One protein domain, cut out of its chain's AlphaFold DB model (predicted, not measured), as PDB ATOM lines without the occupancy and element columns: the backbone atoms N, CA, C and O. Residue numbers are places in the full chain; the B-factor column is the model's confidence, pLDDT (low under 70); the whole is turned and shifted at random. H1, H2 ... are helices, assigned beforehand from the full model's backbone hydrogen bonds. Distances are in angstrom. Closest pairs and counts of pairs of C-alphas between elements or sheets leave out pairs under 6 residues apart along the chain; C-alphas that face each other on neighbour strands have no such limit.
ATOM      1  N   PRO A 317      28.647  -6.909  23.483       88.88
ATOM      2  CA  PRO A 317      29.173  -8.057  22.760       88.88
ATOM      3  C   PRO A 317      28.283  -9.295  22.930       88.88
ATOM      4  O   PRO A 317      27.640  -9.505  23.962       88.88
ATOM      5  N   LYS A 318      28.304 -10.161  21.914       86.69
ATOM      6  CA  LYS A 318      27.591 -11.441  21.906       86.69
ATOM      7  C   LYS A 318      28.095 -12.398  22.994       86.69
ATOM      8  O   LYS A 318      29.302 -12.636  23.083       86.69
ATOM      9  N   LEU A 319      27.171 -13.039  23.716       87.19
ATOM     10  CA  LEU A 319      27.456 -14.231  24.517       87.19
ATOM     11  C   LEU A 319      27.779 -15.412  23.582       87.19
ATOM     12  O   LEU A 319      26.958 -15.793  22.742       87.19
ATOM     13  N   ARG A 320      29.002 -15.953  23.661       83.06
ATOM     14  CA  ARG A 320      29.563 -16.874  22.647       83.06
ATOM     15  C   ARG A 320      28.759 -18.164  22.508       83.06
ATOM     16  O   ARG A 320      28.540 -18.640  21.397       83.06
ATOM     17  N   GLU A 321      28.318 -18.685  23.641       84.69
ATOM     18  CA  GLU A 321      27.626 -19.956  23.808       84.69
ATOM     19  C   GLU A 321      26.162 -19.890  23.331       84.69
ATOM     20  O   GLU A 321      25.537 -20.916  23.038       84.69
ATOM     21  N   ALA A 322      25.622 -18.672  23.199       81.69
ATOM     22  CA  ALA A 322      24.221 -18.412  22.918       81.69
ATOM     23  C   ALA A 322      23.890 -18.224  21.422       81.69
ATOM     24  O   ALA A 322      24.618 -17.620  20.624       81.69
ATOM     25  N   SER A 323      22.695 -18.678  21.064       80.31
ATOM     26  CA  SER A 323      21.937 -18.266  19.882       80.31
ATOM     27  C   SER A 323      20.483 -18.055  20.307       80.31
ATOM     28  O   SER A 323      20.075 -18.601  21.334       80.31
ATOM     29  N   PHE A 324      19.699 -17.287  19.537       79.69
ATOM     30  CA  PHE A 324      18.280 -17.106  19.854       79.69
ATOM     31  C   PHE A 324      17.563 -18.450  19.928       79.69
ATOM     32  O   PHE A 324      16.845 -18.674  20.886       79.69
ATOM     33  N   GLU A 325      17.820 -19.370  18.995       77.56
ATOM     34  CA  GLU A 325      17.153 -20.676  18.987       77.56
ATOM     35  C   GLU A 325      17.440 -21.487  20.260       77.56
ATOM     36  O   GLU A 325      16.508 -21.949  20.914       77.56
ATOM     37  N   ARG A 326      18.709 -21.563  20.696       82.56
ATOM     38  CA  ARG A 326      19.072 -22.240  21.955       82.56
ATOM     39  C   ARG A 326      18.413 -21.577  23.160       82.56
ATOM     40  O   ARG A 326      17.839 -22.277  23.984       82.56
ATOM     41  N   LEU A 327      18.485 -20.247  23.257       86.56
ATOM     42  CA  LEU A 327      17.881 -19.481  24.352       86.56
ATOM     43  C   LEU A 327      16.355 -19.644  24.376       86.56
ATOM     44  O   LEU A 327      15.775 -19.915  25.420       86.56
ATOM     45  N   TRP A 328      15.699 -19.516  23.226       84.12
ATOM     46  CA  TRP A 328      14.248 -19.548  23.096       84.12
ATOM     47  C   TRP A 328      13.685 -20.950  23.332       84.12
ATOM     48  O   TRP A 328      12.738 -21.098  24.105       84.12
ATOM     49  N   ARG A 329      14.301 -21.995  22.755       82.94
ATOM     50  CA  ARG A 329      13.909 -23.393  22.999       82.94
ATOM     51  C   ARG A 329      14.148 -23.803  24.451       82.94
ATOM     52  O   ARG A 329      13.239 -24.374  25.048       82.94
ATOM     53  N   ALA A 330      15.305 -23.471  25.031       88.38
ATOM     54  CA  ALA A 330      15.601 -23.753  26.437       88.38
ATOM     55  C   ALA A 330      14.643 -23.018  27.386       88.38
ATOM     56  O   ALA A 330      14.121 -23.628  28.317       88.38
ATOM     57  N   LEU A 331      14.346 -21.738  27.129       88.19
ATOM     58  CA  LEU A 331      13.369 -20.979  27.908       88.19
ATOM     59  C   LEU A 331      11.972 -21.601  27.783       88.19
ATOM     60  O   LEU A 331      11.316 -21.839  28.788       88.19
ATOM     61  N   CYS A 332      11.520 -21.921  26.570       84.69
ATOM     62  CA  CYS A 332      10.221 -22.557  26.351       84.69
ATOM     63  C   CYS A 332      10.096 -23.925  27.052       84.69
ATOM     64  O   CYS A 332       9.036 -24.207  27.609       84.69
ATOM     65  N   ALA A 333      11.159 -24.733  27.071       87.31
ATOM     66  CA  ALA A 333      11.234 -25.995  27.814       87.31
ATOM     67  C   ALA A 333      11.176 -25.767  29.340       87.31
ATOM     68  O   ALA A 333      10.251 -26.232  30.006       87.31
ATOM     69  N   LEU A 334      12.039 -24.898  29.889       88.31
ATOM     70  CA  LEU A 334      12.011 -24.476  31.304       88.31
ATOM     71  C   LEU A 334      10.641 -23.934  31.753       88.31
ATOM     72  O   LEU A 334      10.262 -24.074  32.913       88.31
ATOM     73  N   ARG A 335       9.881 -23.307  30.848       84.19
ATOM     74  CA  ARG A 335       8.536 -22.771  31.122       84.19
ATOM     75  C   ARG A 335       7.418 -23.817  31.041       84.19
ATOM     76  O   ARG A 335       6.328 -23.529  31.538       84.19
ATOM     77  N   ARG A 336       7.661 -24.979  30.424       84.69
ATOM     78  CA  ARG A 336       6.759 -26.147  30.407       84.69
ATOM     79  C   ARG A 336       7.070 -27.158  31.510       84.69
ATOM     80  O   ARG A 336       6.167 -27.887  31.912       84.69
ATOM     81  N   HIS A 337       8.315 -27.196  31.980       87.69
ATOM     82  CA  HIS A 337       8.785 -28.135  32.992       87.69
ATOM     83  C   HIS A 337       7.905 -28.099  34.267       87.69
ATOM     84  O   HIS A 337       7.635 -27.013  34.789       87.69
ATOM     85  N   PRO A 338       7.465 -29.255  34.810       87.38
ATOM     86  CA  PRO A 338       6.441 -29.325  35.864       87.38
ATOM     87  C   PRO A 338       6.916 -28.895  37.264       87.38
ATOM     88  O   PRO A 338       6.118 -28.874  38.201       87.38
ATOM     89  N   SER A 339       8.202 -28.570  37.433       84.31
ATOM     90  CA  SER A 339       8.781 -28.204  38.733       84.31
ATOM     91  C   SER A 339       8.067 -27.008  39.387       84.31
ATOM     92  O   SER A 339       7.997 -25.929  38.782       84.31
ATOM     93  N   PRO A 340       7.632 -27.127  40.659       82.44
ATOM     94  CA  PRO A 340       7.011 -26.019  41.385       82.44
ATOM     95  C   PRO A 340       7.973 -24.838  41.572       82.44
ATOM     96  O   PRO A 340       7.523 -23.704  41.708       82.44
ATOM     97  N   TYR A 341       9.289 -25.071  41.510       78.31
ATOM     98  CA  TYR A 341      10.293 -24.014  41.607       78.31
ATOM     99  C   TYR A 341      10.333 -23.086  40.383       78.31
ATOM    100  O   TYR A 341      10.781 -21.947  40.515       78.31
ATOM    101  N   LEU A 342       9.868 -23.539  39.210       82.19
ATOM    102  CA  LEU A 342       9.798 -22.748  37.969       82.19
ATOM    103  C   LEU A 342       8.387 -22.220  37.663       82.19
ATOM    104  O   LEU A 342       8.222 -21.317  36.832       82.19
ATOM    105  N   ALA A 343       7.369 -22.748  38.345       81.75
ATOM    106  CA  ALA A 343       5.983 -22.330  38.190       81.75
ATOM    107  C   ALA A 343       5.826 -20.811  38.402       81.75
ATOM    108  O   ALA A 343       6.358 -20.219  39.339       81.75
ATOM    109  N   GLY A 344       5.106 -20.144  37.495       78.88
ATOM    110  CA  GLY A 344       4.815 -18.706  37.580       78.88
ATOM    111  C   GLY A 344       5.968 -17.745  37.235       78.88
ATOM    112  O   GLY A 344       5.675 -16.679  36.679       78.88
ATOM    113  N   ARG A 345       7.239 -18.123  37.463       83.94
ATOM    114  CA  ARG A 345       8.437 -17.283  37.228       83.94
ATOM    115  C   ARG A 345       8.490 -16.672  35.820       83.94
ATOM    116  O   ARG A 345       7.876 -17.179  34.880       83.94
ATOM    117  N   ARG A 346       9.214 -15.562  35.676       83.50
ATOM    118  CA  ARG A 346       9.471 -14.841  34.416       83.50
ATOM    119  C   ARG A 346      10.937 -14.466  34.356       83.50
ATOM    120  O   ARG A 346      11.498 -14.161  35.398       83.50
ATOM    121  N   LEU A 347      11.542 -14.475  33.171       86.38
ATOM    122  CA  LEU A 347      12.961 -14.148  33.010       86.38
ATOM    123  C   LEU A 347      13.231 -12.711  33.472       86.38
ATOM    124  O   LEU A 347      14.213 -12.452  34.162       86.38
ATOM    125  N   LEU A 348      12.311 -11.802  33.139       83.62
ATOM    126  CA  LEU A 348      12.276 -10.424  33.615       83.62
ATOM    127  C   LEU A 348      11.147 -10.250  34.637       83.62
ATOM    128  O   LEU A 348       9.989 -10.588  34.376       83.62
ATOM    129  N   ARG A 349      11.492  -9.702  35.801       81.12
ATOM    130  CA  ARG A 349      10.560  -9.344  36.874       81.12
ATOM    131  C   ARG A 349       9.935  -7.963  36.627       81.12
ATOM    132  O   ARG A 349      10.431  -7.163  35.835       81.12
ATOM    133  N   ALA A 350       8.849  -7.662  37.343       73.12
ATOM    134  CA  ALA A 350       8.131  -6.385  37.229       73.12
ATOM    135  C   ALA A 350       8.960  -5.156  37.665       73.12
ATOM    136  O   ALA A 350       8.704  -4.050  37.202       73.12
ATOM    137  N   ASP A 351       9.975  -5.354  38.508       72.31
ATOM    138  CA  ASP A 351      10.960  -4.348  38.931       72.31
ATOM    139  C   ASP A 351      12.117  -4.157  37.930       72.31
ATOM    140  O   ASP A 351      13.075  -3.441  38.215       72.31
ATOM    141  N   ARG A 352      12.018  -4.755  36.732       76.44
ATOM    142  CA  ARG A 352      13.025  -4.697  35.657       76.44
ATOM    143  C   ARG A 352      14.391  -5.276  36.053       76.44
ATOM    144  O   ARG A 352      15.413  -4.886  35.490       76.44
ATOM    145  N   CYS A 353      14.407  -6.228  36.981       83.06
ATOM    146  CA  CYS A 353      15.570  -7.057  37.289       83.06
ATOM    147  C   CYS A 353      15.359  -8.475  36.711       83.06
ATOM    148  O   CYS A 353      14.232  -8.877  36.399       83.06
ATOM    149  N   PHE A 354      16.429  -9.257  36.555       87.06
ATOM    150  CA  PHE A 354      16.301 -10.664  36.156       87.06
ATOM    151  C   PHE A 354      15.786 -11.533  37.312       87.06
ATOM    152  O   PHE A 354      16.179 -11.346  38.464       87.06
ATOM    153  N   ASP A 355      14.973 -12.547  37.012       87.81
ATOM    154  CA  ASP A 355      14.821 -13.693  37.913       87.81
ATOM    155  C   ASP A 355      16.093 -14.544  37.809       87.81
ATOM    156  O   ASP A 355      16.281 -15.298  36.850       87.81
ATOM    157  N   ALA A 356      17.011 -14.368  38.765       87.62
ATOM    158  CA  ALA A 356      18.272 -15.105  38.771       87.62
ATOM    159  C   ALA A 356      18.082 -16.629  38.744       87.62
ATOM    160  O   ALA A 356      18.836 -17.267  38.007       87.62
ATOM    161  N   PRO A 357      17.090 -17.222  39.441       87.50
ATOM    162  CA  PRO A 357      16.829 -18.648  39.338       87.50
ATOM    163  C   PRO A 357      16.578 -19.154  37.914       87.50
ATOM    164  O   PRO A 357      17.267 -20.063  37.443       87.50
ATOM    165  N   LEU A 358      15.639 -18.532  37.199       89.94
ATOM    166  CA  LEU A 358      15.291 -18.903  35.831       89.94
ATOM    167  C   LEU A 358      16.399 -18.545  34.830       89.94
ATOM    168  O   LEU A 358      16.668 -19.334  33.927       89.94
ATOM    169  N   LEU A 359      17.080 -17.402  34.989       91.62
ATOM    170  CA  LEU A 359      18.199 -17.032  34.115       91.62
ATOM    171  C   LEU A 359      19.407 -17.967  34.303       91.62
ATOM    172  O   LEU A 359      20.042 -18.340  33.318       91.62
ATOM    173  N   ALA A 360      19.718 -18.385  35.534       91.50
ATOM    174  CA  ALA A 360      20.796 -19.337  35.797       91.50
ATOM    175  C   ALA A 360      20.494 -20.708  35.172       91.50
ATOM    176  O   ALA A 360      21.361 -21.269  34.506       91.50
ATOM    177  N   ALA A 361      19.262 -21.210  35.320       92.12
ATOM    178  CA  ALA A 361      18.827 -22.444  34.666       92.12
ATOM    179  C   ALA A 361      18.876 -22.330  33.130       92.12
ATOM    180  O   ALA A 361      19.412 -23.215  32.466       92.12
ATOM    181  N   LEU A 362      18.407 -21.214  32.561       93.06
ATOM    182  CA  LEU A 362      18.464 -20.947  31.120       93.06
ATOM    183  C   LEU A 362      19.900 -20.987  30.579       93.06
ATOM    184  O   LEU A 362      20.169 -21.658  29.582       93.06
ATOM    185  N   LEU A 363      20.826 -20.283  31.230       93.00
ATOM    186  CA  LEU A 363      22.221 -20.226  30.798       93.00
ATOM    187  C   LEU A 363      22.945 -21.570  30.982       93.00
ATOM    188  O   LEU A 363      23.750 -21.933  30.126       93.00
ATOM    189  N   GLU A 364      22.627 -22.336  32.027       93.12
ATOM    190  CA  GLU A 364      23.173 -23.682  32.254       93.12
ATOM    191  C   GLU A 364      22.687 -24.691  31.195       93.12
ATOM    192  O   GLU A 364      23.493 -25.443  30.641       93.12
ATOM    193  N   VAL A 365      21.403 -24.657  30.817       91.81
ATOM    194  CA  VAL A 365      20.879 -25.463  29.699       91.81
ATOM    195  C   VAL A 365      21.580 -25.077  28.392       91.81
ATOM    196  O   VAL A 365      22.095 -25.946  27.690       91.81
ATOM    197  N   VAL A 366      21.690 -23.779  28.083       89.88
ATOM    198  CA  VAL A 366      22.386 -23.300  26.873       89.88
ATOM    199  C   VAL A 366      23.861 -23.723  26.850       89.88
ATOM    200  O   VAL A 366      24.356 -24.104  25.789       89.88
ATOM    201  N   LEU A 367      24.553 -23.724  27.994       90.06
ATOM    202  CA  LEU A 367      25.921 -24.237  28.127       90.06
ATOM    203  C   LEU A 367      26.022 -25.726  27.783       90.06
ATOM    204  O   LEU A 367      26.921 -26.112  27.034       90.06
ATOM    205  N   ARG A 368      25.113 -26.565  28.296       90.06
ATOM    206  CA  ARG A 368      25.108 -28.014  28.023       90.06
ATOM    207  C   ARG A 368      24.835 -28.302  26.551       90.06
ATOM    208  O   ARG A 368      25.634 -28.989  25.916       90.06
ATOM    209  N   ILE A 369      23.808 -27.671  25.981       86.25
ATOM    210  CA  ILE A 369      23.496 -27.744  24.542       86.25
ATOM    211  C   ILE A 369      24.703 -27.292  23.702       86.25
ATOM    212  O   ILE A 369      25.060 -27.930  22.710       86.25
ATOM    213  N   HIS A 370      25.372 -26.203  24.097       85.62
ATOM    214  CA  HIS A 370      26.546 -25.708  23.384       85.62
ATOM    215  C   HIS A 370      27.742 -26.663  23.463       85.62
ATOM    216  O   HIS A 370      28.433 -26.814  22.454       85.62
ATOM    217  N   ARG A 371      27.989 -27.309  24.611       87.06
ATOM    218  CA  ARG A 371      29.055 -28.313  24.768       87.06
ATOM    219  C   ARG A 371      28.832 -29.494  23.828       87.06
ATOM    220  O   ARG A 371      29.726 -29.774  23.038       87.06
ATOM    221  N   VAL A 372      27.633 -30.087  23.824       84.44
ATOM    222  CA  VAL A 372      27.283 -31.205  22.922       84.44
ATOM    223  C   VAL A 372      27.495 -30.817  21.457       84.44
ATOM    224  O   VAL A 372      28.223 -31.499  20.736       84.44
ATOM    225  N   ALA A 373      26.954 -29.670  21.031       81.69
ATOM    226  CA  ALA A 373      27.131 -29.186  19.661       81.69
ATOM    227  C   ALA A 373      28.608 -28.917  19.310       81.69
ATOM    228  O   ALA A 373      29.026 -29.159  18.183       81.69
ATOM    229  N   SER A 374      29.415 -28.427  20.257       83.75
ATOM    230  CA  SER A 374      30.843 -28.154  20.022       83.75
ATOM    231  C   SER A 374      31.660 -29.434  19.880       83.75
ATOM    232  O   SER A 374      32.553 -29.478  19.037       83.75
ATOM    233  N   THR A 375      31.336 -30.473  20.654       86.06
ATOM    234  CA  THR A 375      31.940 -31.803  20.515       86.06
ATOM    235  C   THR A 375      31.609 -32.404  19.150       86.06
ATOM    236  O   THR A 375      32.522 -32.817  18.444       86.06
ATOM    237  N   ALA A 376      30.342 -32.357  18.721       83.25
ATOM    238  CA  ALA A 376      29.937 -32.856  17.403       83.25
ATOM    239  C   ALA A 376      30.625 -32.103  16.243       83.25
ATOM    240  O   ALA A 376      31.110 -32.727  15.302       83.25
ATOM    241  N   ILE A 377      30.760 -30.772  16.341       83.44
ATOM    242  CA  ILE A 377      31.527 -29.968  15.372       83.44
ATOM    243  C   ILE A 377      32.998 -30.400  15.322       83.44
ATOM    244  O   ILE A 377      33.569 -30.439  14.234       83.44
ATOM    245  N   ALA A 378      33.623 -30.688  16.468       86.31
ATOM    246  CA  ALA A 378      35.013 -31.138  16.511       86.31
ATOM    247  C   ALA A 378      35.175 -32.500  15.816       86.31
ATOM    248  O   ALA A 378      36.022 -32.621  14.934       86.31
ATOM    249  N   THR A 379      34.302 -33.466  16.116       88.94
ATOM    250  CA  THR A 379      34.296 -34.790  15.472       88.94
ATOM    251  C   THR A 379      34.088 -34.705  13.957       88.94
ATOM    252  O   THR A 379      34.804 -35.365  13.209       88.94
ATOM    253  N   ASP A 380      33.173 -33.857  13.475       86.50
ATOM    254  CA  ASP A 380      32.980 -33.639  12.034       86.50
ATOM    255  C   ASP A 380      34.230 -33.040  11.367       86.50
ATOM    256  O   ASP A 380      34.601 -33.432  10.259       86.50
ATOM    257  N   VAL A 381      34.906 -32.095  12.033       89.12
ATOM    258  CA  VAL A 381      36.147 -31.485  11.527       89.12
ATOM    259  C   VAL A 381      37.299 -32.492  11.499       89.12
ATOM    260  O   VAL A 381      38.042 -32.528  10.519       89.12
ATOM    261  N   GLU A 382      37.418 -33.347  12.515       92.00
ATOM    262  CA  GLU A 382      38.366 -34.472  12.544       92.00
ATOM    263  C   GLU A 382      38.061 -35.504  11.444       92.00
ATOM    264  O   GLU A 382      38.981 -36.027  10.816       92.00
ATOM    265  N   ALA A 383      36.781 -35.721  11.122       91.44
ATOM    266  CA  ALA A 383      36.330 -36.532   9.988       91.44
ATOM    267  C   ALA A 383      36.510 -35.849   8.609       91.44
ATOM    268  O   ALA A 383      36.086 -36.391   7.586       91.44
ATOM    269  N   GLY A 384      37.142 -34.670   8.551       91.50
ATOM    270  CA  GLY A 384      37.469 -33.956   7.313       91.50
ATOM    271  C   GLY A 384      36.365 -33.040   6.772       91.50
ATOM    272  O   GLY A 384      36.511 -32.486   5.679       91.50
ATOM    273  N   VAL A 385      35.269 -32.831   7.508       88.19
ATOM    274  CA  VAL A 385      34.239 -31.852   7.134       88.19
ATOM    275  C   VAL A 385      34.796 -30.440   7.320       88.19
ATOM    276  O   VAL A 385      35.324 -30.084   8.373       88.19
ATOM    277  N   ALA A 386      34.645 -29.585   6.304       85.12
ATOM    278  CA  ALA A 386      35.109 -28.201   6.379       85.12
ATOM    279  C   ALA A 386      34.535 -27.489   7.630       85.12
ATOM    280  O   ALA A 386      33.316 -27.515   7.822       85.12
ATOM    281  N   PRO A 387      35.342 -26.778   8.448       78.19
ATOM    282  CA  PRO A 387      34.869 -26.196   9.709       78.19
ATOM    283  C   PRO A 387      33.699 -25.215   9.588       78.19
ATOM    284  O   PRO A 387      33.028 -24.942  10.579       78.19
ATOM    285  N   SER A 388      33.459 -24.627   8.416       70.62
ATOM    286  CA  SER A 388      32.258 -23.830   8.127       70.62
ATOM    287  C   SER A 388      31.016 -24.698   7.897       70.62
ATOM    288  O   SER A 388      29.946 -24.346   8.382       70.62
ATOM    289  N   ALA A 389      31.157 -25.834   7.210       71.12
ATOM    290  CA  ALA A 389      30.087 -26.792   6.955       71.12
ATOM    291  C   ALA A 389      29.697 -27.560   8.227       71.12
ATOM    292  O   ALA A 389      28.512 -27.615   8.535       71.12
ATOM    293  N   ALA A 390      30.667 -28.032   9.020       71.56
ATOM    294  CA  ALA A 390      30.412 -28.644  10.330       71.56
ATOM    295  C   ALA A 390      29.684 -27.659  11.264       71.56
ATOM    296  O   ALA A 390      28.615 -27.950  11.798       71.56
ATOM    297  N   ARG A 391      30.186 -26.417  11.375       70.50
ATOM    298  CA  ARG A 391      29.491 -25.360  12.131       70.50
ATOM    299  C   ARG A 391      28.101 -25.039  11.591       70.50
ATOM    300  O   ARG A 391      27.284 -24.620  12.393       70.50
ATOM    301  N   ALA A 392      27.832 -25.198  10.294       64.12
ATOM    302  CA  ALA A 392      26.508 -24.978   9.710       64.12
ATOM    303  C   ALA A 392      25.551 -26.159   9.941       64.12
ATOM    304  O   ALA A 392      24.372 -25.925  10.203       64.12
ATOM    305  N   ALA A 393      26.048 -27.399   9.899       63.59
ATOM    306  CA  ALA A 393      25.289 -28.606  10.227       63.59
ATOM    307  C   ALA A 393      24.796 -28.574  11.684       63.59
ATOM    308  O   ALA A 393      23.630 -28.847  11.939       63.59
ATOM    309  N   HIS A 394      25.653 -28.113  12.603       66.81
ATOM    310  CA  HIS A 394      25.346 -27.945  14.032       66.81
ATOM    311  C   HIS A 394      24.996 -26.490  14.429       66.81
ATOM    312  O   HIS A 394      24.983 -26.147  15.616       66.81
ATOM    313  N   ALA A 395      24.735 -25.601  13.455       55.16
ATOM    314  CA  ALA A 395      24.297 -24.217  13.720       55.16
ATOM    315  C   ALA A 395      22.842 -24.174  14.188       55.16
ATOM    316  O   ALA A 395      22.493 -23.369  15.054       55.16
ATOM    317  N   MET A 396      22.019 -25.038  13.595       51.84
ATOM    318  CA  MET A 396      20.677 -25.348  14.059       51.84
ATOM    319  C   MET A 396      20.787 -26.580  14.950       51.84
ATOM    320  O   MET A 396      21.292 -27.603  14.506       51.84
ATOM    321  N   ASP A 397      20.328 -26.459  16.191       53.78
ATOM    322  CA  ASP A 397      19.714 -27.530  16.976       53.78
ATOM    323  C   ASP A 397      20.170 -28.970  16.692       53.78
ATOM    324  O   ASP A 397      19.375 -29.813  16.277       53.78
ATOM    325  N   GLY A 398      21.418 -29.291  17.043       49.28
ATOM    326  CA  GLY A 398      21.901 -30.676  17.142       49.28
ATOM    327  C   GLY A 398      21.234 -31.499  18.259       49.28
ATOM    328  O   GLY A 398      21.802 -32.496  18.681       49.28
ATOM    329  N   LEU A 399      20.081 -31.050  18.769       62.69
ATOM    330  CA  LEU A 399      19.252 -31.716  19.766       62.69
ATOM    331  C   LEU A 399      17.774 -31.591  19.369       62.69
ATOM    332  O   LEU A 399      17.232 -30.491  19.181       62.69
ATOM    333  N   ALA A 400      17.099 -32.729  19.273       75.56
ATOM    334  CA  ALA A 400      15.657 -32.834  19.144       75.56
ATOM    335  C   ALA A 400      14.950 -32.170  20.345       75.56
ATOM    336  O   ALA A 400      15.548 -32.006  21.411       75.56
ATOM    337  N   PRO A 401      13.663 -31.787  20.228       79.56
ATOM    338  CA  PRO A 401      12.923 -31.198  21.346       79.56
ATOM    339  C   PRO A 401      13.002 -32.036  22.630       79.56
ATOM    340  O   PRO A 401      13.251 -31.474  23.688       79.56
ATOM    341  N   ALA A 402      12.905 -33.365  22.521       82.25
ATOM    342  CA  ALA A 402      13.020 -34.284  23.654       82.25
ATOM    343  C   ALA A 402      14.382 -34.219  24.373       82.25
ATOM    344  O   ALA A 402      14.430 -34.321  25.592       82.25
ATOM    345  N   GLU A 403      15.481 -34.008  23.647       84.06
ATOM    346  CA  GLU A 403      16.822 -33.918  24.242       84.06
ATOM    347  C   GLU A 403      17.056 -32.558  24.924       84.06
ATOM    348  O   GLU A 403      17.796 -32.467  25.905       84.06
ATOM    349  N   VAL A 404      16.385 -31.499  24.451       85.50
ATOM    350  CA  VAL A 404      16.348 -30.201  25.145       85.50
ATOM    351  C   VAL A 404      15.555 -30.308  26.449       85.50
ATOM    352  O   VAL A 404      16.044 -29.836  27.469       85.50
ATOM    353  N   GLU A 405      14.379 -30.948  26.439       88.50
ATOM    354  CA  GLU A 405      13.589 -31.186  27.661       88.50
ATOM    355  C   GLU A 405      14.375 -32.075  28.652       88.50
ATOM    356  O   GLU A 405      14.550 -31.683  29.799       88.50
ATOM    357  N   ALA A 406      15.007 -33.169  28.203       89.50
ATOM    358  CA  ALA A 406      15.860 -34.003  29.065       89.50
ATOM    359  C   ALA A 406      17.075 -33.244  29.645       89.50
ATOM    360  O   ALA A 406      17.487 -33.478  30.779       89.50
ATOM    361  N   THR A 407      17.649 -32.297  28.889       90.81
ATOM    362  CA  THR A 407      18.695 -31.397  29.411       90.81
ATOM    363  C   THR A 407      18.133 -30.453  30.480       90.81
ATOM    364  O   THR A 407      18.832 -30.136  31.442       90.81
ATOM    365  N   VAL A 408      16.887 -29.996  30.322       91.00
ATOM    366  CA  VAL A 408      16.186 -29.169  31.312       91.00
ATOM    367  C   VAL A 408      15.921 -29.954  32.591       91.00
ATOM    368  O   VAL A 408      16.256 -29.431  33.649       91.00
ATOM    369  N   ASP A 409      15.409 -31.186  32.509       91.38
ATOM    370  CA  ASP A 409      15.125 -32.039  33.673       91.38
ATOM    371  C   ASP A 409      16.361 -32.141  34.590       91.38
ATOM    372  O   ASP A 409      16.323 -31.740  35.754       91.38
ATOM    373  N   VAL A 410      17.506 -32.547  34.022       92.31
ATOM    374  CA  VAL A 410      18.781 -32.694  34.748       92.31
ATOM    375  C   VAL A 410      19.266 -31.364  35.341       92.31
ATOM    376  O   VAL A 410      19.708 -31.316  36.489       92.31
ATOM    377  N   VAL A 411      19.177 -30.258  34.590       91.75
ATOM    378  CA  VAL A 411      19.575 -28.936  35.109       91.75
ATOM    379  C   VAL A 411      18.668 -28.496  36.252       91.75
ATOM    380  O   VAL A 411      19.157 -27.907  37.213       91.75
ATOM    381  N   VAL A 412      17.367 -28.764  36.181       89.69
ATOM    382  CA  VAL A 412      16.430 -28.410  37.250       89.69
ATOM    383  C   VAL A 412      16.709 -29.237  38.505       89.69
ATOM    384  O   VAL A 412      16.770 -28.659  39.589       89.69
ATOM    385  N   GLU A 413      16.950 -30.541  38.384       87.94
ATOM    386  CA  GLU A 413      17.308 -31.379  39.534       87.94
ATOM    387  C   GLU A 413      18.598 -30.901  40.219       87.94
ATOM    388  O   GLU A 413      18.564 -30.555  41.402       87.94
ATOM    389  N   GLU A 414      19.714 -30.789  39.490       88.38
ATOM    390  CA  GLU A 414      21.003 -30.366  40.060       88.38
ATOM    391  C   GLU A 414      20.941 -28.969  40.698       88.38
ATOM    392  O   GLU A 414      21.431 -28.730  41.807       88.38
ATOM    393  N   LEU A 415      20.359 -28.010  39.974       81.25
ATOM    394  CA  LEU A 415      20.480 -26.594  40.297       81.25
ATOM    395  C   LEU A 415      19.556 -26.224  41.468       81.25
ATOM    396  O   LEU A 415      19.991 -25.510  42.373       81.25
ATOM    397  N   PHE A 416      18.342 -26.784  41.536       75.38
ATOM    398  CA  PHE A 416      17.453 -26.584  42.687       75.38
ATOM    399  C   PHE A 416      17.810 -27.460  43.898       75.38
ATOM    400  O   PHE A 416      17.596 -27.010  45.029       75.38
ATOM    401  N   ALA A 417      18.430 -28.636  43.718       75.31
ATOM    402  CA  ALA A 417      19.023 -29.378  44.837       75.31
ATOM    403  C   ALA A 417      20.115 -28.548  45.537       75.31
ATOM    404  O   ALA A 417      20.112 -28.443  46.765       75.31
ATOM    405  N   SER A 418      20.970 -27.861  44.764       74.75
ATOM    406  CA  SER A 418      22.030 -26.994  45.309       74.75
ATOM    407  C   SER A 418      21.517 -25.791  46.118       74.75
ATOM    408  O   SER A 418      22.227 -25.288  46.985       74.75
ATOM    409  N   TRP A 419      20.278 -25.343  45.881       70.50
ATOM    410  CA  TRP A 419      19.644 -24.263  46.649       70.50
ATOM    411  C   TRP A 419      18.785 -24.752  47.819       70.50
ATOM    412  O   TRP A 419      18.575 -23.998  48.766       70.50
ATOM    413  N   SER A 420      18.294 -25.992  47.775       62.38
ATOM    414  CA  SER A 420      17.431 -26.546  48.830       62.38
ATOM    415  C   SER A 420      18.220 -27.106  50.019       62.38
ATOM    416  O   SER A 420      17.716 -27.116  51.137       62.38
ATOM    417  N   MET A 421      19.462 -27.549  49.797       52.41
ATOM    418  CA  MET A 421      20.309 -28.224  50.796       52.41
ATOM    419  C   MET A 421      21.089 -27.277  51.730       52.41
ATOM    420  O   MET A 421      22.068 -27.708  52.322       52.41
ATOM    421  N   GLY A 442      32.406  -8.417  38.864       79.62
ATOM    422  CA  GLY A 442      32.154  -7.082  38.312       79.62
ATOM    423  C   GLY A 442      31.988  -7.048  36.784       79.62
ATOM    424  O   GLY A 442      31.399  -6.106  36.255       79.62
ATOM    425  N   SER A 443      32.495  -8.046  36.054       87.38
ATOM    426  CA  SER A 443      32.252  -8.202  34.613       87.38
ATOM    427  C   SER A 443      30.838  -8.740  34.350       87.38
ATOM    428  O   SER A 443      30.104  -8.170  33.541       87.38
ATOM    429  N   ALA A 444      30.426  -9.776  35.093       89.62
ATOM    430  CA  ALA A 444      29.086 -10.360  35.020       89.62
ATOM    431  C   ALA A 444      27.985  -9.342  35.368       89.62
ATOM    432  O   ALA A 444      27.064  -9.139  34.575       89.62
ATOM    433  N   ALA A 445      28.132  -8.635  36.493       88.50
ATOM    434  CA  ALA A 445      27.188  -7.611  36.941       88.50
ATOM    435  C   ALA A 445      26.992  -6.495  35.897       88.50
ATOM    436  O   ALA A 445      25.860  -6.147  35.563       88.50
ATOM    437  N   ARG A 446      28.087  -5.968  35.321       89.56
ATOM    438  CA  ARG A 446      28.014  -4.926  34.280       89.56
ATOM    439  C   ARG A 446      27.383  -5.428  32.985       89.56
ATOM    440  O   ARG A 446      26.655  -4.661  32.361       89.56
ATOM    441  N   TYR A 447      27.663  -6.669  32.579       91.75
ATOM    442  CA  TYR A 447      27.083  -7.248  31.366       91.75
ATOM    443  C   TYR A 447      25.567  -7.400  31.512       91.75
ATOM    444  O   TYR A 447      24.819  -6.858  30.705       91.75
ATOM    445  N   LEU A 448      25.105  -8.045  32.590       91.31
ATOM    446  CA  LEU A 448      23.676  -8.242  32.856       91.31
ATOM    447  C   LEU A 448      22.934  -6.915  33.081       91.31
ATOM    448  O   LEU A 448      21.855  -6.727  32.526       91.31
ATOM    449  N   GLY A 449      23.536  -5.962  33.803       90.00
ATOM    450  CA  GLY A 449      22.995  -4.605  33.930       90.00
ATOM    451  C   GLY A 449      22.881  -3.878  32.585       90.00
ATOM    452  O   GLY A 449      21.918  -3.152  32.360       90.00
ATOM    453  N   GLY A 450      23.806  -4.130  31.655       90.06
ATOM    454  CA  GLY A 450      23.726  -3.646  30.276       90.06
ATOM    455  C   GLY A 450      22.593  -4.270  29.471       90.06
ATOM    456  O   GLY A 450      21.921  -3.571  28.709       90.06
ATOM    457  N   VAL A 451      22.355  -5.577  29.640       90.81
ATOM    458  CA  VAL A 451      21.228  -6.271  28.996       90.81
ATOM    459  C   VAL A 451      19.913  -5.645  29.470       90.81
ATOM    460  O   VAL A 451      19.093  -5.265  28.639       90.81
ATOM    461  N   LEU A 452      19.752  -5.427  30.781       89.50
ATOM    462  CA  LEU A 452      18.581  -4.744  31.347       89.50
ATOM    463  C   LEU A 452      18.455  -3.285  30.885       89.50
ATOM    464  O   LEU A 452      17.357  -2.854  30.547       89.50
ATOM    465  N   TRP A 453      19.562  -2.539  30.824       90.44
ATOM    466  CA  TRP A 453      19.591  -1.165  30.308       90.44
ATOM    467  C   TRP A 453      19.143  -1.097  28.839       90.44
ATOM    468  O   TRP A 453      18.345  -0.230  28.486       90.44
ATOM    469  N   THR A 454      19.571  -2.047  27.997       90.44
ATOM    470  CA  THR A 454      19.164  -2.089  26.580       90.44
ATOM    471  C   THR A 454      17.693  -2.471  26.429       90.44
ATOM    472  O   THR A 454      16.967  -1.822  25.680       90.44
ATOM    473  N   VAL A 455      17.234  -3.487  27.173       88.94
ATOM    474  CA  VAL A 455      15.817  -3.884  27.207       88.94
ATOM    475  C   VAL A 455      14.951  -2.693  27.624       88.94
ATOM    476  O   VAL A 455      14.013  -2.361  26.907       88.94
ATOM    477  N   ALA A 456      15.300  -2.004  28.716       87.50
ATOM    478  CA  ALA A 456      14.578  -0.823  29.190       87.50
ATOM    479  C   ALA A 456      14.551   0.304  28.141       87.50
ATOM    480  O   ALA A 456      13.502   0.881  27.878       87.50
ATOM    481  N   MET A 457      15.675   0.577  27.478       88.75
ATOM    482  CA  MET A 457      15.741   1.584  26.417       88.75
ATOM    483  C   MET A 457      14.831   1.248  25.221       88.75
ATOM    484  O   MET A 457      14.179   2.139  24.683       88.75
ATOM    485  N   TYR A 458      14.733  -0.026  24.825       89.50
ATOM    486  CA  TYR A 458      13.844  -0.467  23.737       89.50
ATOM    487  C   TYR A 458      12.363  -0.500  24.159       89.50
ATOM    488  O   TYR A 458      11.482  -0.435  23.298       89.50
ATOM    489  N   THR A 459      12.058  -0.616  25.458       86.56
ATOM    490  CA  THR A 459      10.677  -0.555  25.975       86.56
ATOM    491  C   THR A 459      10.193   0.855  26.256       86.56
ATOM    492  O   THR A 459       8.989   1.086  26.204       86.56
ATOM    493  N   ASP A 460      11.113   1.771  26.556       86.69
ATOM    494  CA  ASP A 460      10.805   3.141  26.967       86.69
ATOM    495  C   ASP A 460      11.007   4.149  25.824       86.69
ATOM    496  O   ASP A 460      10.489   5.259  25.887       86.69
ATOM    497  N   GLY A 461      11.759   3.784  24.777       87.38
ATOM    498  CA  GLY A 461      12.127   4.673  23.665       87.38
ATOM    499  C   GLY A 461      13.226   5.689  24.004       87.38
ATOM    500  O   GLY A 461      13.617   6.487  23.156       87.38
ATOM    501  N   VAL A 462      13.754   5.661  25.229       85.69
ATOM    502  CA  VAL A 462      14.774   6.584  25.744       85.69
ATOM    503  C   VAL A 462      15.815   5.809  26.548       85.69
ATOM    504  O   VAL A 462      15.487   4.914  27.322       85.69
ATOM    505  N   ALA A 463      17.089   6.170  26.391       85.38
ATOM    506  CA  ALA A 463      18.157   5.634  27.225       85.38
ATOM    507  C   ALA A 463      18.056   6.187  28.655       85.38
ATOM    508  O   ALA A 463      18.123   7.400  28.852       85.38
ATOM    509  N   ALA A 464      17.948   5.297  29.645       79.69
ATOM    510  CA  ALA A 464      17.911   5.677  31.060       79.69
ATOM    511  C   ALA A 464      19.209   6.369  31.517       79.69
ATOM    512  O   ALA A 464      19.161   7.318  32.289       79.69
ATOM    513  N   ASP A 465      20.356   5.923  30.991       84.69
ATOM    514  CA  ASP A 465      21.688   6.472  31.278       84.69
ATOM    515  C   ASP A 465      22.489   6.605  29.973       84.69
ATOM    516  O   ASP A 465      22.867   5.588  29.386       84.69
ATOM    517  N   TYR A 466      22.787   7.825  29.511       85.75
ATOM    518  CA  TYR A 466      23.611   8.013  28.308       85.75
ATOM    519  C   TYR A 466      25.098   7.707  28.531       85.75
ATOM    520  O   TYR A 466      25.825   7.511  27.556       85.75
ATOM    521  N   SER A 467      25.565   7.628  29.781       85.44
ATOM    522  CA  SER A 467      26.959   7.323  30.126       85.44
ATOM    523  C   SER A 467      27.274   5.826  30.184       85.44
ATOM    524  O   SER A 467      28.454   5.460  30.259       85.44
ATOM    525  N   TYR A 468      26.251   4.960  30.129       88.19
ATOM    526  CA  TYR A 468      26.434   3.513  30.216       88.19
ATOM    527  C   TYR A 468      27.419   3.001  29.153       88.19
ATOM    528  O   TYR A 468      27.381   3.382  27.977       88.19
ATOM    529  N   ARG A 469      28.312   2.104  29.586       86.69
ATOM    530  CA  ARG A 469      29.341   1.484  28.751       86.69
ATOM    531  C   ARG A 469      29.705   0.090  29.249       86.69
ATOM    532  O   ARG A 469      29.914  -0.116  30.445       86.69
ATOM    533  N   PHE A 470      29.896  -0.837  28.316       88.25
ATOM    534  CA  PHE A 470      30.521  -2.127  28.583       88.25
ATOM    535  C   PHE A 470      31.935  -2.142  27.987       88.25
ATOM    536  O   PHE A 470      32.116  -2.149  26.774       88.25
ATOM    537  N   THR A 471      32.956  -2.095  28.845       83.19
ATOM    538  CA  THR A 471      34.359  -1.890  28.431       83.19
ATOM    539  C   THR A 471      35.045  -3.131  27.871       83.19
ATOM    540  O   THR A 471      36.092  -3.015  27.231       83.19
ATOM    541  N   ASN A 472      34.512  -4.323  28.140       85.69
ATOM    542  CA  ASN A 472      35.190  -5.568  27.797       85.69
ATOM    543  C   ASN A 472      34.891  -5.940  26.341       85.69
ATOM    544  O   ASN A 472      33.754  -5.864  25.882       85.69
ATOM    545  N   LEU A 473      35.924  -6.369  25.610       83.81
ATOM    546  CA  LEU A 473      35.817  -6.665  24.176       83.81
ATOM    547  C   LEU A 473      34.904  -7.870  23.876       83.81
ATOM    548  O   LEU A 473      34.310  -7.944  22.805       83.81
ATOM    549  N   ASN A 474      34.806  -8.802  24.825       87.19
ATOM    550  CA  ASN A 474      33.967  -9.993  24.765       87.19
ATOM    551  C   ASN A 474      32.976  -9.981  25.935       87.19
ATOM    552  O   ASN A 474      33.278  -9.427  26.997       87.19
ATOM    553  N   ALA A 475      31.832 -10.641  25.760       89.31
ATOM    554  CA  ALA A 475      30.940 -10.966  26.868       89.31
ATOM    555  C   ALA A 475      31.654 -11.878  27.892       89.31
ATOM    556  O   ALA A 475      32.593 -12.592  27.517       89.31
ATOM    557  N   PRO A 476      31.225 -11.891  29.167       91.44
ATOM    558  CA  PRO A 476      31.619 -12.935  30.112       91.44
ATOM    559  C   PRO A 476      31.216 -14.316  29.574       91.44
ATOM    560  O   PRO A 476      30.236 -14.419  28.840       91.44
ATOM    561  N   ALA A 477      31.928 -15.375  29.966       89.38
ATOM    562  CA  ALA A 477      31.469 -16.736  29.691       89.38
ATOM    563  C   ALA A 477      30.125 -16.985  30.394       89.38
ATOM    564  O   ALA A 477      29.908 -16.510  31.515       89.38
ATOM    565  N   ALA A 478      29.235 -17.759  29.773       89.50
ATOM    566  CA  ALA A 478      27.922 -18.047  30.346       89.50
ATOM    567  C   ALA A 478      28.044 -18.760  31.708       89.50
ATOM    568  O   ALA A 478      27.240 -18.511  32.601       89.50
ATOM    569  N   SER A 479      29.102 -19.552  31.924       90.69
ATOM    570  CA  SER A 479      29.394 -20.192  33.216       90.69
ATOM    571  C   SER A 479      29.705 -19.179  34.322       90.69
ATOM    572  O   SER A 479      29.259 -19.341  35.457       90.69
ATOM    573  N   SER A 480      30.405 -18.086  33.998       91.50
ATOM    574  CA  SER A 480      30.657 -16.984  34.933       91.50
ATOM    575  C   SER A 480      29.373 -16.228  35.285       91.50
ATOM    576  O   SER A 480      29.227 -15.774  36.419       91.50
ATOM    577  N   LEU A 481      28.431 -16.117  34.340       92.12
ATOM    578  CA  LEU A 481      27.103 -15.552  34.598       92.12
ATOM    579  C   LEU A 481      26.277 -16.473  35.512       92.12
ATOM    580  O   LEU A 481      25.714 -15.990  36.488       92.12
ATOM    581  N   VAL A 482      26.258 -17.790  35.262       91.12
ATOM    582  CA  VAL A 482      25.583 -18.776  36.132       91.12
ATOM    583  C   VAL A 482      26.128 -18.718  37.562       91.12
ATOM    584  O   VAL A 482      25.343 -18.631  38.505       91.12
ATOM    585  N   ALA A 483      27.454 -18.698  37.739       90.19
ATOM    586  CA  ALA A 483      28.080 -18.585  39.058       90.19
ATOM    587  C   ALA A 483      27.704 -17.274  39.777       90.19
ATOM    588  O   ALA A 483      27.333 -17.293  40.949       90.19
ATOM    589  N   TYR A 484      27.728 -16.141  39.063       90.31
ATOM    590  CA  TYR A 484      27.302 -14.847  39.604       90.31
ATOM    591  C   TYR A 484      25.837 -14.869  40.078       90.31
ATOM    592  O   TYR A 484      25.540 -14.431  41.189       90.31
ATOM    593  N   LEU A 485      24.933 -15.424  39.266       89.50
ATOM    594  CA  LEU A 485      23.500 -15.504  39.566       89.50
ATOM    595  C   LEU A 485      23.196 -16.432  40.750       89.50
ATOM    596  O   LEU A 485      22.383 -16.073  41.600       89.50
ATOM    597  N   ARG A 486      23.867 -17.591  40.842       87.38
ATOM    598  CA  ARG A 486      23.743 -18.513  41.988       87.38
ATOM    599  C   ARG A 486      24.172 -17.837  43.292       87.38
ATOM    600  O   ARG A 486      23.418 -17.868  44.260       87.38
ATOM    601  N   ASN A 487      25.334 -17.183  43.294       85.38
ATOM    602  CA  ASN A 487      25.871 -16.519  44.484       85.38
ATOM    603  C   ASN A 487      25.009 -15.318  44.908       85.38
ATOM    604  O   ASN A 487      24.746 -15.143  46.096       85.38
ATOM    605  N   GLY A 488      24.521 -14.525  43.947       82.38
ATOM    606  CA  GLY A 488      23.587 -13.428  44.212       82.38
ATOM    607  C   GLY A 488      22.268 -13.916  44.815       82.38
ATOM    608  O   GLY A 488      21.814 -13.364  45.812       82.38
ATOM    609  N   HIS A 489      21.693 -14.998  44.275       81.00
ATOM    610  CA  HIS A 489      20.449 -15.565  44.798       81.00
ATOM    611  C   HIS A 489      20.592 -16.085  46.238       81.00
ATOM    612  O   HIS A 489      19.745 -15.779  47.073       81.00
ATOM    613  N   LEU A 490      21.675 -16.813  46.540       79.00
ATOM    614  CA  LEU A 490      21.965 -17.315  47.891       79.00
ATOM    615  C   LEU A 490      22.146 -16.182  48.915       79.00
ATOM    616  O   LEU A 490      21.713 -16.298  50.060       79.00
ATOM    617  N   ALA A 491      22.755 -15.067  48.509       76.19
ATOM    618  CA  ALA A 491      22.904 -13.903  49.376       76.19
ATOM    619  C   ALA A 491      21.563 -13.177  49.621       76.19
ATOM    620  O   ALA A 491      21.296 -12.741  50.741       76.19
ATOM    621  N   GLU A 492      20.687 -13.094  48.611       77.06
ATOM    622  CA  GLU A 492      19.337 -12.532  48.762       77.06
ATOM    623  C   GLU A 492      18.437 -13.392  49.666       77.06
ATOM    624  O   GLU A 492      17.703 -12.845  50.492       77.06
ATOM    625  N   THR A 493      18.508 -14.727  49.577       73.75
ATOM    626  CA  THR A 493      17.730 -15.617  50.459       73.75
ATOM    627  C   THR A 493      18.239 -15.599  51.901       73.75
ATOM    628  O   THR A 493      17.425 -15.554  52.825       73.75
ATOM    629  N   ALA A 494      19.558 -15.538  52.117       71.38
ATOM    630  CA  ALA A 494      20.146 -15.376  53.451       71.38
ATOM    631  C   ALA A 494      19.758 -14.036  54.113       71.38
ATOM    632  O   ALA A 494      19.436 -13.992  55.304       71.38
ATOM    633  N   ALA A 495      19.722 -12.945  53.338       66.19
ATOM    634  CA  ALA A 495      19.262 -11.640  53.814       66.19
ATOM    635  C   ALA A 495      17.759 -11.640  54.157       66.19
ATOM    636  O   ALA A 495      17.360 -11.114  55.194       66.19
ATOM    637  N   ALA A 496      16.919 -12.282  53.338       63.91
ATOM    638  CA  ALA A 496      15.483 -12.397  53.607       63.91
ATOM    639  C   ALA A 496      15.167 -13.233  54.864       63.91
ATOM    640  O   ALA A 496      14.187 -12.960  55.555       63.91
TER     641      ALA A 496
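AT A GLANCE: This is residues 317 to 421 and 442 to 496 of the 702 residues of the protein "XRN_N domain-containing protein" of Emiliania huxleyi (UniProt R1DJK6). One long helix, H2, runs through the model, and H1, H4 and H6 pack round its first half: H1 and H4 cross it, while H6 runs the opposite way alongside residues 356 to 367. The short H3 folds back on the last part of H2, and H5 lies crosswise to H6, which it touches with residues 444 to 445 alone. The printed part has 160 residues with six named helices, H1 to H6 in that order, and no named strand; the class is all helix, and the helix packing is mostly crossed. The whole is compact, with a radius of gyration of the C-alphas of 17.2 A, and spans 52 by 40 by 26 A.

HOW THE PARTS SIT: H1, residues 324 to 336, touches H2, residues 356 to 382, at a steep tilt of 49 degrees, opposite ways; their closest C-alphas, of Leu 331 and Leu 362, are 6.0 A apart. H2 is the hub, touching four other helices. H3, residues 387 to 393, touches residues 377 to 381 of H2, with the C-alphas of Ile 377 and Ala 390 closest at 5.3 A. H4, residues 401 to 420, touches H2 at a steep tilt of 48 degrees, with the C-alphas of Val 365 and Val 408 closest at 6.2 A. H4 also touches H1, with the C-alphas of Ala 333 and Glu 405 closest at 5.7 A. H5, residues 442 to 460, touches H6, residues 478 to 496, about perpendicular at 86 degrees, with the C-alphas of Ala 444 and Leu 481 closest at 5.6 A. H6 touches H2 at a shallow tilt of 18 degrees, opposite ways, with the C-alphas of Ala 360 and Val 482 closest at 4.8 A. H5 is apart from H2. Every O i to N i+4 pair is within hydrogen-bond range in H1, H2, H3, H5 and H6; in H4 15 of 16 are.

IN THESE COORDINATES: H1 begins with C-alpha 324 at (18.280, -17.106, 19.854) and is 18.1 A long. H2 is 38.3 A long and ends with C-alpha 382 at (38.366, -34.472, 12.544). H4 measures 28.2 A, H5 26.2 A and H6 27.0 A from first to last C-alpha. H6 ends with C-alpha 496 at (15.483, -12.397, 53.607).

THE WHOLE: The two C-alphas farthest apart, of Gly 384 and Ala 496, are 55.6 A from each other. Residues 422 to 441 are not printed, and C-alphas 421 and 442 are 27.3 A apart across this cut. The links from H1 to H2, 19 residues, and from H5 to H6, 17 residues, are long. The mean pLDDT of the printed part is 83.4; residues 392 to 399, 420 to 421 and 495 to 496 are under 70.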